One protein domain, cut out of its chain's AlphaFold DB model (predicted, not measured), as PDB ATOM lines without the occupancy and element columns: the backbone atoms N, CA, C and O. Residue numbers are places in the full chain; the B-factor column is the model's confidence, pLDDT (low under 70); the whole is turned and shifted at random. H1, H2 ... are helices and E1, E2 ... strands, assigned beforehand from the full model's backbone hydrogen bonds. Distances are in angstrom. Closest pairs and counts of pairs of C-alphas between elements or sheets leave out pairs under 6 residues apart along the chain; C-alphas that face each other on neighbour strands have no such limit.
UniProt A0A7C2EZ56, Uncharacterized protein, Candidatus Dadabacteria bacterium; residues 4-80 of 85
ATOM      1  N   VAL A   4      11.788  40.706  24.322       71.88
ATOM      2  CA  VAL A   4      11.929  39.323  23.870       71.88
ATOM      3  C   VAL A   4      12.475  39.334  22.450       71.88
ATOM      4  O   VAL A   4      12.059  40.138  21.614       71.88
ATOM      5  N   PHE A   5      13.431  38.453  22.186       73.38
ATOM      6  CA  PHE A   5      14.058  38.309  20.881       73.38
ATOM      7  C   PHE A   5      13.473  37.085  20.194       73.38
ATOM      8  O   PHE A   5      13.469  35.994  20.757       73.38
ATOM      9  N   LEU A   6      12.976  37.279  18.981       76.69
ATOM     10  CA  LEU A   6      12.346  36.239  18.188       76.69
ATOM     11  C   LEU A   6      13.052  36.148  16.843       76.69
ATOM     12  O   LEU A   6      13.106  37.119  16.088       76.69
ATOM     13  N   HIS A   7      13.568  34.966  16.525       80.69
ATOM     14  CA  HIS A   7      14.011  34.643  15.175       80.69
ATOM     15  C   HIS A   7      12.892  33.905  14.458       80.69
ATOM     16  O   HIS A   7      12.534  32.786  14.812       80.69
ATOM     17  N   CYS A   8      12.302  34.565  13.468       81.12
ATOM     18  CA  CYS A   8      11.264  33.962  12.654       81.12
ATOM     19  C   CYS A   8      11.911  33.001  11.657       81.12
ATOM     20  O   CYS A   8      12.956  33.311  11.084       81.12
ATOM     21  N   GLU A   9      11.245  31.887  11.360       82.62
ATOM     22  CA  GLU A   9      11.718  30.917  10.363       82.62
ATOM     23  C   GLU A   9      11.918  31.517   8.960       82.62
ATOM     24  O   GLU A   9      12.723  31.014   8.184       82.62
ATOM     25  N   CYS A  10      11.262  32.638   8.627       83.44
ATOM     26  CA  CYS A  10      11.495  33.357   7.366       83.44
ATOM     27  C   CYS A  10      12.800  34.190   7.348       83.44
ATOM     28  O   CYS A  10      13.028  34.994   6.429       83.44
ATOM     29  N   GLY A  11      13.636  34.028   8.380       79.50
ATOM     30  CA  GLY A  11      14.957  34.633   8.525       79.50
ATOM     31  C   GLY A  11      14.955  36.057   9.081       79.50
ATOM     32  O   GLY A  11      15.993  36.711   9.039       79.50
ATOM     33  N   CYS A  12      13.820  36.577   9.563       82.94
ATOM     34  CA  CYS A  12      13.776  37.908  10.171       82.94
ATOM     35  C   CYS A  12      13.927  37.853  11.694       82.94
ATOM     36  O   CYS A  12      13.306  37.032  12.369       82.94
ATOM     37  N   SER A  13      14.692  38.796  12.234       84.06
ATOM     38  CA  SER A  13      14.784  39.042  13.671       84.06
ATOM     39  C   SER A  13      13.718  40.043  14.100       84.06
ATOM     40  O   SER A  13      13.546  41.084  13.463       84.06
ATOM     41  N   ILE A  14      13.008  39.738  15.178       81.75
ATOM     42  CA  ILE A  14      11.943  40.562  15.738       81.75
ATOM     43  C   ILE A  14      12.266  40.829  17.205       81.75
ATOM     44  O   ILE A  14      12.518  39.912  17.982       81.75
ATOM     45  N   HIS A  15      12.282  42.104  17.574       81.06
ATOM     46  CA  HIS A  15      12.408  42.557  18.948       81.06
ATOM     47  C   HIS A  15      11.030  42.950  19.436       81.06
ATOM     48  O   HIS A  15      10.416  43.889  18.929       81.06
ATOM     49  N   VAL A  16      10.559  42.225  20.426       76.44
ATOM     50  CA  VAL A  16       9.221  42.381  20.955       76.44
ATOM     51  C   VAL A  16       9.328  43.109  22.273       76.44
ATOM     52  O   VAL A  16       9.959  42.623  23.210       76.44
ATOM     53  N   TYR A  17       8.682  44.260  22.362       77.56
ATOM     54  CA  TYR A  17       8.392  44.870  23.643       77.56
ATOM     55  C   TYR A  17       7.090  44.298  24.197       77.56
ATOM     56  O   TYR A  17       6.047  44.414  23.559       77.56
ATOM     57  N   VAL A  18       7.175  43.711  25.389       70.81
ATOM     58  CA  VAL A  18       6.036  43.168  26.133       70.81
ATOM     59  C   VAL A  18       5.775  44.073  27.335       70.81
ATOM     60  O   VAL A  18       6.728  44.540  27.973       70.81
ATOM     61  N   SER A  19       4.508  44.336  27.674       68.88
ATOM     62  CA  SER A  19       4.199  45.105  28.882       68.88
ATOM     63  C   SER A  19       4.797  44.435  30.122       68.88
ATOM     64  O   SER A  19       4.919  43.208  30.232       68.88
ATOM     65  N   LYS A  20       5.236  45.264  31.074       64.62
ATOM     66  CA  LYS A  20       5.837  44.756  32.307       64.62
ATOM     67  C   LYS A  20       4.822  43.934  33.104       64.62
ATOM     68  O   LYS A  20       5.211  42.895  33.629       64.62
ATOM     69  N   GLU A  21       3.551  44.346  33.164       62.03
ATOM     70  CA  GLU A  21       2.512  43.553  33.829       62.03
ATOM     71  C   GLU A  21       2.413  42.150  33.226       62.03
ATOM     72  O   GLU A  21       2.277  41.174  33.965       62.03
ATOM     73  N   ARG A  22       2.527  42.020  31.898       66.31
ATOM     74  CA  ARG A  22       2.397  40.722  31.233       66.31
ATOM     75  C   ARG A  22       3.601  39.819  31.449       66.31
ATOM     76  O   ARG A  22       3.418  38.635  31.715       66.31
ATOM     77  N   PHE A  23       4.812  40.361  31.391       62.09
ATOM     78  CA  PHE A  23       6.016  39.572  31.647       62.09
ATOM     79  C   PHE A  23       6.166  39.170  33.109       62.09
ATOM     80  O   PHE A  23       6.546  38.042  33.383       62.09
ATOM     81  N   PHE A  24       5.838  40.048  34.059       57.59
ATOM     82  CA  PHE A  24       5.967  39.722  35.482       57.59
ATOM     83  C   PHE A  24       4.779  38.928  36.036       57.59
ATOM     84  O   PHE A  24       4.979  38.179  36.991       57.59
ATOM     85  N   ARG A  25       3.604  38.938  35.375       57.34
ATOM     86  CA  ARG A  25       2.579  37.883  35.553       57.34
ATOM     87  C   ARG A  25       3.143  36.473  35.332       57.34
ATOM     88  O   ARG A  25       2.533  35.520  35.802       57.34
ATOM     89  N   LEU A  26       4.268  36.333  34.623       54.81
ATOM     90  CA  LEU A  26       4.941  35.054  34.401       54.81
ATOM     91  C   LEU A  26       5.969  34.696  35.482       54.81
ATOM     92  O   LEU A  26       6.452  33.567  35.451       54.81
ATOM     93  N   GLU A  27       6.342  35.607  36.394       50.12
ATOM     94  CA  GLU A  27       7.479  35.371  37.300       50.12
ATOM     95  C   GLU A  27       7.270  35.743  38.783       50.12
ATOM     96  O   GLU A  27       7.923  35.110  39.608       50.12
ATOM     97  N   ILE A  28       6.412  36.699  39.194       47.12
ATOM     98  CA  ILE A  28       6.366  37.151  40.613       47.12
ATOM     99  C   ILE A  28       4.952  37.559  41.096       47.12
ATOM    100  O   ILE A  28       4.132  38.075  40.340       47.12
ATOM    101  N   ASN A  29       4.687  37.325  42.391       47.91
ATOM    102  CA  ASN A  29       3.477  37.685  43.141       47.91
ATOM    103  C   ASN A  29       3.119  39.194  42.994       47.91
ATOM    104  O   ASN A  29       3.961  40.046  43.276       47.91
ATOM    105  N   PRO A  30       1.882  39.545  42.590       49.31
ATOM    106  CA  PRO A  30       1.473  40.905  42.200       49.31
ATOM    107  C   PRO A  30       1.519  41.991  43.294       49.31
ATOM    108  O   PRO A  30       1.336  43.163  42.977       49.31
ATOM    109  N   LEU A  31       1.747  41.643  44.565       48.62
ATOM    110  CA  LEU A  31       1.647  42.578  45.698       48.62
ATOM    111  C   LEU A  31       2.943  43.341  46.035       48.62
ATOM    112  O   LEU A  31       2.903  44.251  46.855       48.62
ATOM    113  N   SER A  32       4.085  43.010  45.423       47.09
ATOM    114  CA  SER A  32       5.398  43.569  45.799       47.09
ATOM    115  C   SER A  32       5.920  44.704  44.905       47.09
ATOM    116  O   SER A  32       7.075  45.088  45.056       47.09
ATOM    117  N   TRP A  33       5.138  45.223  43.951       51.75
ATOM    118  CA  TRP A  33       5.682  46.087  42.886       51.75
ATOM    119  C   TRP A  33       4.866  47.363  42.588       51.75
ATOM    120  O   TRP A  33       4.837  47.877  41.471       51.75
ATOM    121  N   GLN A  34       4.244  47.961  43.598       47.28
ATOM    122  CA  GLN A  34       3.832  49.361  43.472       47.28
ATOM    123  C   GLN A  34       5.020  50.284  43.769       47.28
ATOM    124  O   GLN A  34       5.142  50.807  44.868       47.28
ATOM    125  N   GLU A  35       5.888  50.492  42.779       45.91
ATOM    126  CA  GLU A  35       6.730  51.692  42.725       45.91
ATOM    127  C   GLU A  35       6.591  52.351  41.350       45.91
ATOM    128  O   GLU A  35       6.734  51.718  40.297       45.91
ATOM    129  N   GLU A  36       6.228  53.629  41.404       48.38
ATOM    130  CA  GLU A  36       5.768  54.497  40.325       48.38
ATOM    131  C   GLU A  36       6.689  54.472  39.101       48.38
ATOM    132  O   GLU A  36       7.765  55.071  39.059       48.38
ATOM    133  N   TYR A  37       6.234  53.803  38.044       54.41
ATOM    134  CA  TYR A  37       6.882  53.857  36.742       54.41
ATOM    135  C   TYR A  37       6.208  54.942  35.900       54.41
ATOM    136  O   TYR A  37       5.171  54.704  35.284       54.41
ATOM    137  N   SER A  38       6.775  56.150  35.898       61.81
ATOM    138  CA  SER A  38       6.207  57.274  35.144       61.81
ATOM    139  C   SER A  38       6.183  57.007  33.629       61.81
ATOM    140  O   SER A  38       7.072  56.357  33.067       61.81
ATOM    141  N   GLU A  39       5.176  57.551  32.938       65.19
ATOM    142  CA  GLU A  39       4.992  57.427  31.479       65.19
ATOM    143  C   GLU A  39       6.226  57.873  30.673       65.19
ATOM    144  O   GLU A  39       6.525  57.334  29.599       65.19
ATOM    145  N   LYS A  40       6.991  58.822  31.222       66.50
ATOM    146  CA  LYS A  40       8.227  59.338  30.629       66.50
ATOM    147  C   LYS A  40       9.300  58.252  30.509       66.50
ATOM    148  O   LYS A  40       9.845  58.044  29.428       66.50
ATOM    149  N   VAL A  41       9.543  57.502  31.585       65.38
ATOM    150  CA  VAL A  41      10.550  56.425  31.607       65.38
ATOM    151  C   VAL A  41      10.152  55.285  30.662       65.38
ATOM    152  O   VAL A  41      11.006  54.682  30.009       65.38
ATOM    153  N   ARG A  42       8.848  55.001  30.533       69.38
ATOM    154  CA  ARG A  42       8.329  54.042  29.542       69.38
ATOM    155  C   ARG A  42       8.656  54.485  28.115       69.38
ATOM    156  O   ARG A  42       9.162  53.683  27.333       69.38
ATOM    157  N   SER A  43       8.394  55.748  27.796       71.38
ATOM    158  CA  SER A  43       8.602  56.298  26.454       71.38
ATOM    159  C   SER A  43      10.079  56.270  26.048       71.38
ATOM    160  O   SER A  43      10.410  55.763  24.977       71.38
ATOM    161  N   GLU A  44      10.979  56.699  26.937       74.88
ATOM    162  CA  GLU A  44      12.430  56.684  26.699       74.88
ATOM    163  C   GLU A  44      12.961  55.267  26.435       74.88
ATOM    164  O   GLU A  44      13.750  55.045  25.513       74.88
ATOM    165  N   LYS A  45      12.483  54.275  27.196       72.38
ATOM    166  CA  LYS A  45      12.902  52.877  27.032       72.38
ATOM    167  C   LYS A  45      12.363  52.233  25.756       72.38
ATOM    168  O   LYS A  45      13.078  51.450  25.131       72.38
ATOM    169  N   ILE A  46      11.140  52.571  25.336       74.88
ATOM    170  CA  ILE A  46      10.595  52.127  24.042       74.88
ATOM    171  C   ILE A  46      11.420  52.715  22.893       74.88
ATOM    172  O   ILE A  46      11.754  52.003  21.947       74.88
ATOM    173  N   GLU A  47      11.790  53.995  22.968       81.38
ATOM    174  CA  GLU A  47      12.653  54.602  21.953       81.38
ATOM    175  C   GLU A  47      14.037  53.954  21.889       81.38
ATOM    176  O   GLU A  47      14.544  53.687  20.797       81.38
ATOM    177  N   GLU A  48      14.647  53.673  23.040       78.62
ATOM    178  CA  GLU A  48      15.938  52.989  23.120       78.62
ATOM    179  C   GLU A  48      15.871  51.602  22.457       78.62
ATOM    180  O   GLU A  48      16.715  51.268  21.620       78.62
ATOM    181  N   ALA A  49      14.810  50.840  22.734       74.94
ATOM    182  CA  ALA A  49      14.570  49.531  22.137       74.94
ATOM    183  C   ALA A  49      14.345  49.604  20.616       74.94
ATOM    184  O   ALA A  49      14.923  48.811  19.868       74.94
ATOM    185  N   LYS A  50      13.578  50.596  20.136       82.12
ATOM    186  CA  LYS A  50      13.391  50.866  18.700       82.12
ATOM    187  C   LYS A  50      14.722  51.165  18.008       82.12
ATOM    188  O   LYS A  50      15.004  50.620  16.940       82.12
ATOM    189  N   ARG A  51      15.567  52.007  18.618       83.62
ATOM    190  CA  ARG A  51      16.903  52.332  18.085       83.62
ATOM    191  C   ARG A  51      17.800  51.097  18.048       83.62
ATOM    192  O   ARG A  51      18.512  50.906  17.065       83.62
ATOM    193  N   PHE A  52      17.757  50.262  19.083       78.69
ATOM    194  CA  PHE A  52      18.540  49.031  19.151       78.69
ATOM    195  C   PHE A  52      18.117  48.009  18.088       78.69
ATOM    196  O   PHE A  52      18.971  47.511  17.358       78.69
ATOM    197  N   ALA A  53      16.812  47.772  17.921       80.31
ATOM    198  CA  ALA A  53      16.281  46.895  16.875       80.31
ATOM    199  C   ALA A  53      16.728  47.351  15.476       80.31
ATOM    200  O   ALA A  53      17.262  46.556  14.702       80.31
ATOM    201  N   LYS A  54      16.632  48.659  15.195       83.12
ATOM    202  CA  LYS A  54      17.088  49.243  13.926       83.12
ATOM    203  C   LYS A  54      18.580  49.002  13.665       83.12
ATOM    204  O   LYS A  54      18.942  48.696  12.534       83.12
ATOM    205  N   ARG A  55      19.445  49.122  14.682       81.50
ATOM    206  CA  ARG A  55      20.894  48.859  14.535       81.50
ATOM    207  C   ARG A  55      21.193  47.405  14.175       81.50
ATOM    208  O   ARG A  55      22.162  47.156  13.472       81.50
ATOM    209  N   LEU A  56      20.374  46.470  14.647       78.38
ATOM    210  CA  LEU A  56      20.540  45.037  14.405       78.38
ATOM    211  C   LEU A  56      19.822  44.546  13.139       78.38
ATOM    212  O   LEU A  56      19.830  43.351  12.863       78.38
ATOM    213  N   GLY A  57      19.179  45.442  12.380       81.06
ATOM    214  CA  GLY A  57      18.341  45.054  11.240       81.06
ATOM    215  C   GLY A  57      17.104  44.243  11.647       81.06
ATOM    216  O   GLY A  57      16.533  43.538  10.819       81.06
ATOM    217  N   ALA A  58      16.700  44.322  12.917       82.94
ATOM    218  CA  ALA A  58      15.538  43.642  13.461       82.94
ATOM    219  C   ALA A  58      14.295  44.540  13.410       82.94
ATOM    220  O   ALA A  58      14.383  45.769  13.489       82.94
ATOM    221  N   VAL A  59      13.117  43.923  13.326       83.94
ATOM    222  CA  VAL A  59      11.846  44.646  13.395       83.94
ATOM    223  C   VAL A  59      11.425  44.805  14.848       83.94
ATOM    224  O   VAL A  59      11.361  43.826  15.583       83.94
ATOM    225  N   PHE A  60      11.125  46.031  15.268       83.31
ATOM    226  CA  PHE A  60      10.562  46.288  16.590       83.31
ATOM    227  C   PHE A  60       9.037  46.179  16.551       83.31
ATOM    228  O   PHE A  60       8.400  46.838  15.730       83.31
ATOM    229  N   ILE A  61       8.462  45.400  17.463       82.62
ATOM    230  CA  ILE A  61       7.017  45.290  17.658       82.62
ATOM    231  C   ILE A  61       6.696  45.642  19.107       82.62
ATOM    232  O   ILE A  61       7.266  45.071  20.033       82.62
ATOM    233  N   ASP A  62       5.774  46.584  19.292       81.19
ATOM    234  CA  ASP A  62       5.141  46.841  20.584       81.19
ATOM    235  C   ASP A  62       3.924  45.921  20.684       81.19
ATOM    236  O   ASP A  62       2.909  46.171  20.032       81.19
ATOM    237  N   SER A  63       4.046  44.812  21.421       75.56
ATOM    238  CA  SER A  63       2.912  43.904  21.606       75.56
ATOM    239  C   SER A  63       1.917  44.451  22.626       75.56
ATOM    240  O   SER A  63       0.791  43.963  22.676       75.56
ATOM    241  N   GLY A  64       2.299  45.451  23.433       73.94
ATOM    242  CA  GLY A  64       1.504  45.938  24.554       73.94
ATOM    243  C   GLY A  64       1.049  44.782  25.445       73.94
ATOM    244  O   GLY A  64       1.879  44.082  26.029       73.94
ATOM    245  N   ASP A  65      -0.269  44.577  25.481       67.75
ATOM    246  CA  ASP A  65      -0.944  43.511  26.228       67.75
ATOM    247  C   ASP A  65      -1.407  42.333  25.346       67.75
ATOM    248  O   ASP A  65      -2.122  41.450  25.814       67.75
ATOM    249  N   SER A  66      -1.014  42.305  24.066       76.06
ATOM    250  CA  SER A  66      -1.273  41.178  23.167       76.06
ATOM    251  C   SER A  66      -0.340  40.010  23.468       76.06
ATOM    252  O   SER A  66       0.879  40.169  23.559       76.06
ATOM    253  N   ASP A  67      -0.928  38.818  23.524       74.12
ATOM    254  CA  ASP A  67      -0.224  37.542  23.675       74.12
ATOM    255  C   ASP A  67       0.353  37.020  22.360       74.12
ATOM    256  O   ASP A  67       1.231  36.162  22.362       74.12
ATOM    257  N   ASN A  68      -0.149  37.533  21.240       81.56
ATOM    258  CA  ASN A  68       0.183  37.071  19.905       81.56
ATOM    259  C   ASN A  68       0.897  38.166  19.125       81.56
ATOM    260  O   ASN A  68       0.510  39.339  19.164       81.56
ATOM    261  N   ILE A  69       1.919  37.763  18.379       83.12
ATOM    262  CA  ILE A  69       2.749  38.642  17.565       83.12
ATOM    263  C   ILE A  69       2.824  38.058  16.171       83.12
ATOM    264  O   ILE A  69       3.247  36.918  15.995       83.12
ATOM    265  N   SER A  70       2.443  38.848  15.176       84.75
ATOM    266  CA  SER A  70       2.580  38.452  13.781       84.75
ATOM    267  C   SER A  70       3.914  38.924  13.217       84.75
ATOM    268  O   SER A  70       4.317  40.075  13.397       84.75
ATOM    269  N   CYS A  71       4.611  38.030  12.521       84.38
ATOM    270  CA  CYS A  71       5.777  38.394  11.739       84.38
ATOM    271  C   CYS A  71       5.358  39.333  10.595       84.38
ATOM    272  O   CYS A  71       4.588  38.928   9.729       84.38
ATOM    273  N   PRO A  72       5.932  40.539  10.480       83.31
ATOM    274  CA  PRO A  72       5.533  41.503   9.453       83.31
ATOM    275  C   PRO A  72       5.963  41.099   8.034       83.31
ATOM    276  O   PRO A  72       5.566  41.743   7.071       83.31
ATOM    277  N   LYS A  73       6.800  40.061   7.893       85.75
ATOM    278  CA  LYS A  73       7.300  39.574   6.599       85.75
ATOM    279  C   LYS A  73       6.525  38.366   6.070       85.75
ATOM    280  O   LYS A  73       6.377  38.235   4.863       85.75
ATOM    281  N   CYS A  74       6.102  37.455   6.946       88.56
ATOM    282  CA  CYS A  74       5.451  36.201   6.542       88.56
ATOM    283  C   CYS A  74       4.135  35.924   7.277       88.56
ATOM    284  O   CYS A  74       3.626  34.813   7.190       88.56
ATOM    285  N   GLU A  75       3.649  36.888   8.061       86.06
ATOM    286  CA  GLU A  75       2.376  36.877   8.798       86.06
ATOM    287  C   GLU A  75       2.192  35.728   9.799       86.06
ATOM    288  O   GLU A  75       1.125  35.554  10.387       86.06
ATOM    289  N   ARG A  76       3.248  34.947  10.044       85.69
ATOM    290  CA  ARG A  76       3.214  33.856  11.013       85.69
ATOM    291  C   ARG A  76       3.062  34.421  12.418       85.69
ATOM    292  O   ARG A  76       3.795  35.331  12.804       85.69
ATOM    293  N   VAL A  77       2.135  33.840  13.166       85.50
ATOM    294  CA  VAL A  77       1.812  34.245  14.530       85.50
ATOM    295  C   VAL A  77       2.652  33.453  15.519       85.50
ATOM    296  O   VAL A  77       2.757  32.233  15.419       85.50
ATOM    297  N   TYR A  78       3.227  34.162  16.479       82.25
ATOM    298  CA  TYR A  78       3.980  33.615  17.591       82.25
ATOM    299  C   TYR A  78       3.332  34.050  18.898       82.25
ATOM    300  O   TYR A  78       2.971  35.218  19.058       82.25
ATOM    301  N   SER A  79       3.212  33.112  19.831       79.62
ATOM    302  CA  SER A  79       2.831  33.418  21.202       79.62
ATOM    303  C   SER A  79       4.032  33.992  21.941       79.62
ATOM    304  O   SER A  79       5.119  33.413  21.906       79.62
ATOM    305  N   VAL A  80       3.832  35.088  22.670       69.50
ATOM    306  CA  VAL A  80       4.841  35.664  23.574       69.50
ATOM    307  C   VAL A  80       5.309  34.620  24.607       69.50
ATOM    308  O   VAL A  80       6.447  34.684  25.069       69.50
TER     309      VAL A  80
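AT A GLANCE: This is residues 4 to 80 of the 85 residues of an uncharacterized protein of Candidatus Dadabacteria bacterium (UniProt A0A7C2EZ56). What is the main picture? A small sheet of three strands, E1 E2 E3, has the long helix H2 along one face, and over its opposite face, more loosely placed, is the small hairpin of E4 and E5. Past one end of the sheet come the short H1 and a wide loop, residues 25 to 38, which leads back to H2; residues 34 to 41, of which 39 to 41 belong to H2, stand free. What are the parts and the size? The printed part has 77 residues, with two named helices and five named strands in the order E1 E2 H1 H2 E3 E4 E5, of mixed class; the larger sheet, order E1 E2 E3, is mixed, and E4 E5 is antiparallel. The whole is only just loose, close to compact, with a radius of gyration of the C-alphas of 13.8 A and spans of 40 by 24 by 14 A.

IN THESE COORDINATES: Where does the first half run? E1 is residues 4 to 7, from C-alpha 4 at (11.929, 39.323, 23.870); E2 is residues 13 to 18, 15.8 A long; H1 is residues 20 to 24. And the rest? H2 is residues 39 to 55, 24.8 A long, beginning at C-alpha 39 (4.992, 57.427, 31.479). E3 is residues 59 to 64, 15.3 A long; E4 is residues 68 to 70; E5 is residues 77 to 79, ending at C-alpha 79 (2.831, 33.418, 21.202).

HOW THE PARTS SIT: How is the sheet joined? E1 and E2 are an antiparallel hairpin, with N 4 and O 16 within hydrogen-bond range at 2.9 A. E2 and E3 are parallel at 21 degrees, with N 15 and O 59 at 2.8 A; with H1 and H2 between them they make a strand-helix-strand unit, two parallel neighbour strands joined through helices, whose crossover is right-handed. How does each helix stand to it? H2 is on one face, making two layers, helix and sheet, at a height over the sheet of 9.4 A; it lies over E2 and E3, along the strands at 10 degrees to E3 on the local plane, and its closest C-alphas to E3 are Ala 53 and Phe 60, 5.8 A. H1 only grazes the sheet and is apart from H2; in both helices every O i to N i+4 pair is within hydrogen-bond range. Where are E4 and E5? They form an antiparallel hairpin, with N 69 and O 78 at 2.8 A; the closest C-alphas of E3 and E4, Ser 63 and Ile 69, are 6.6 A apart, while E2 and E4 are only just apart at 8.2 A.

THE WHOLE: How far does it reach? The two C-alphas farthest apart, those of Cys 10 and Leu 31, are 40.6 A apart. Is there a cut or a long link? The printed part has no cut, and the link from H1 to H2, 14 residues, is long. Where is confidence low? The mean pLDDT of the printed part is 72.5, and residues 19 to 42, 65 and 80 are under 70.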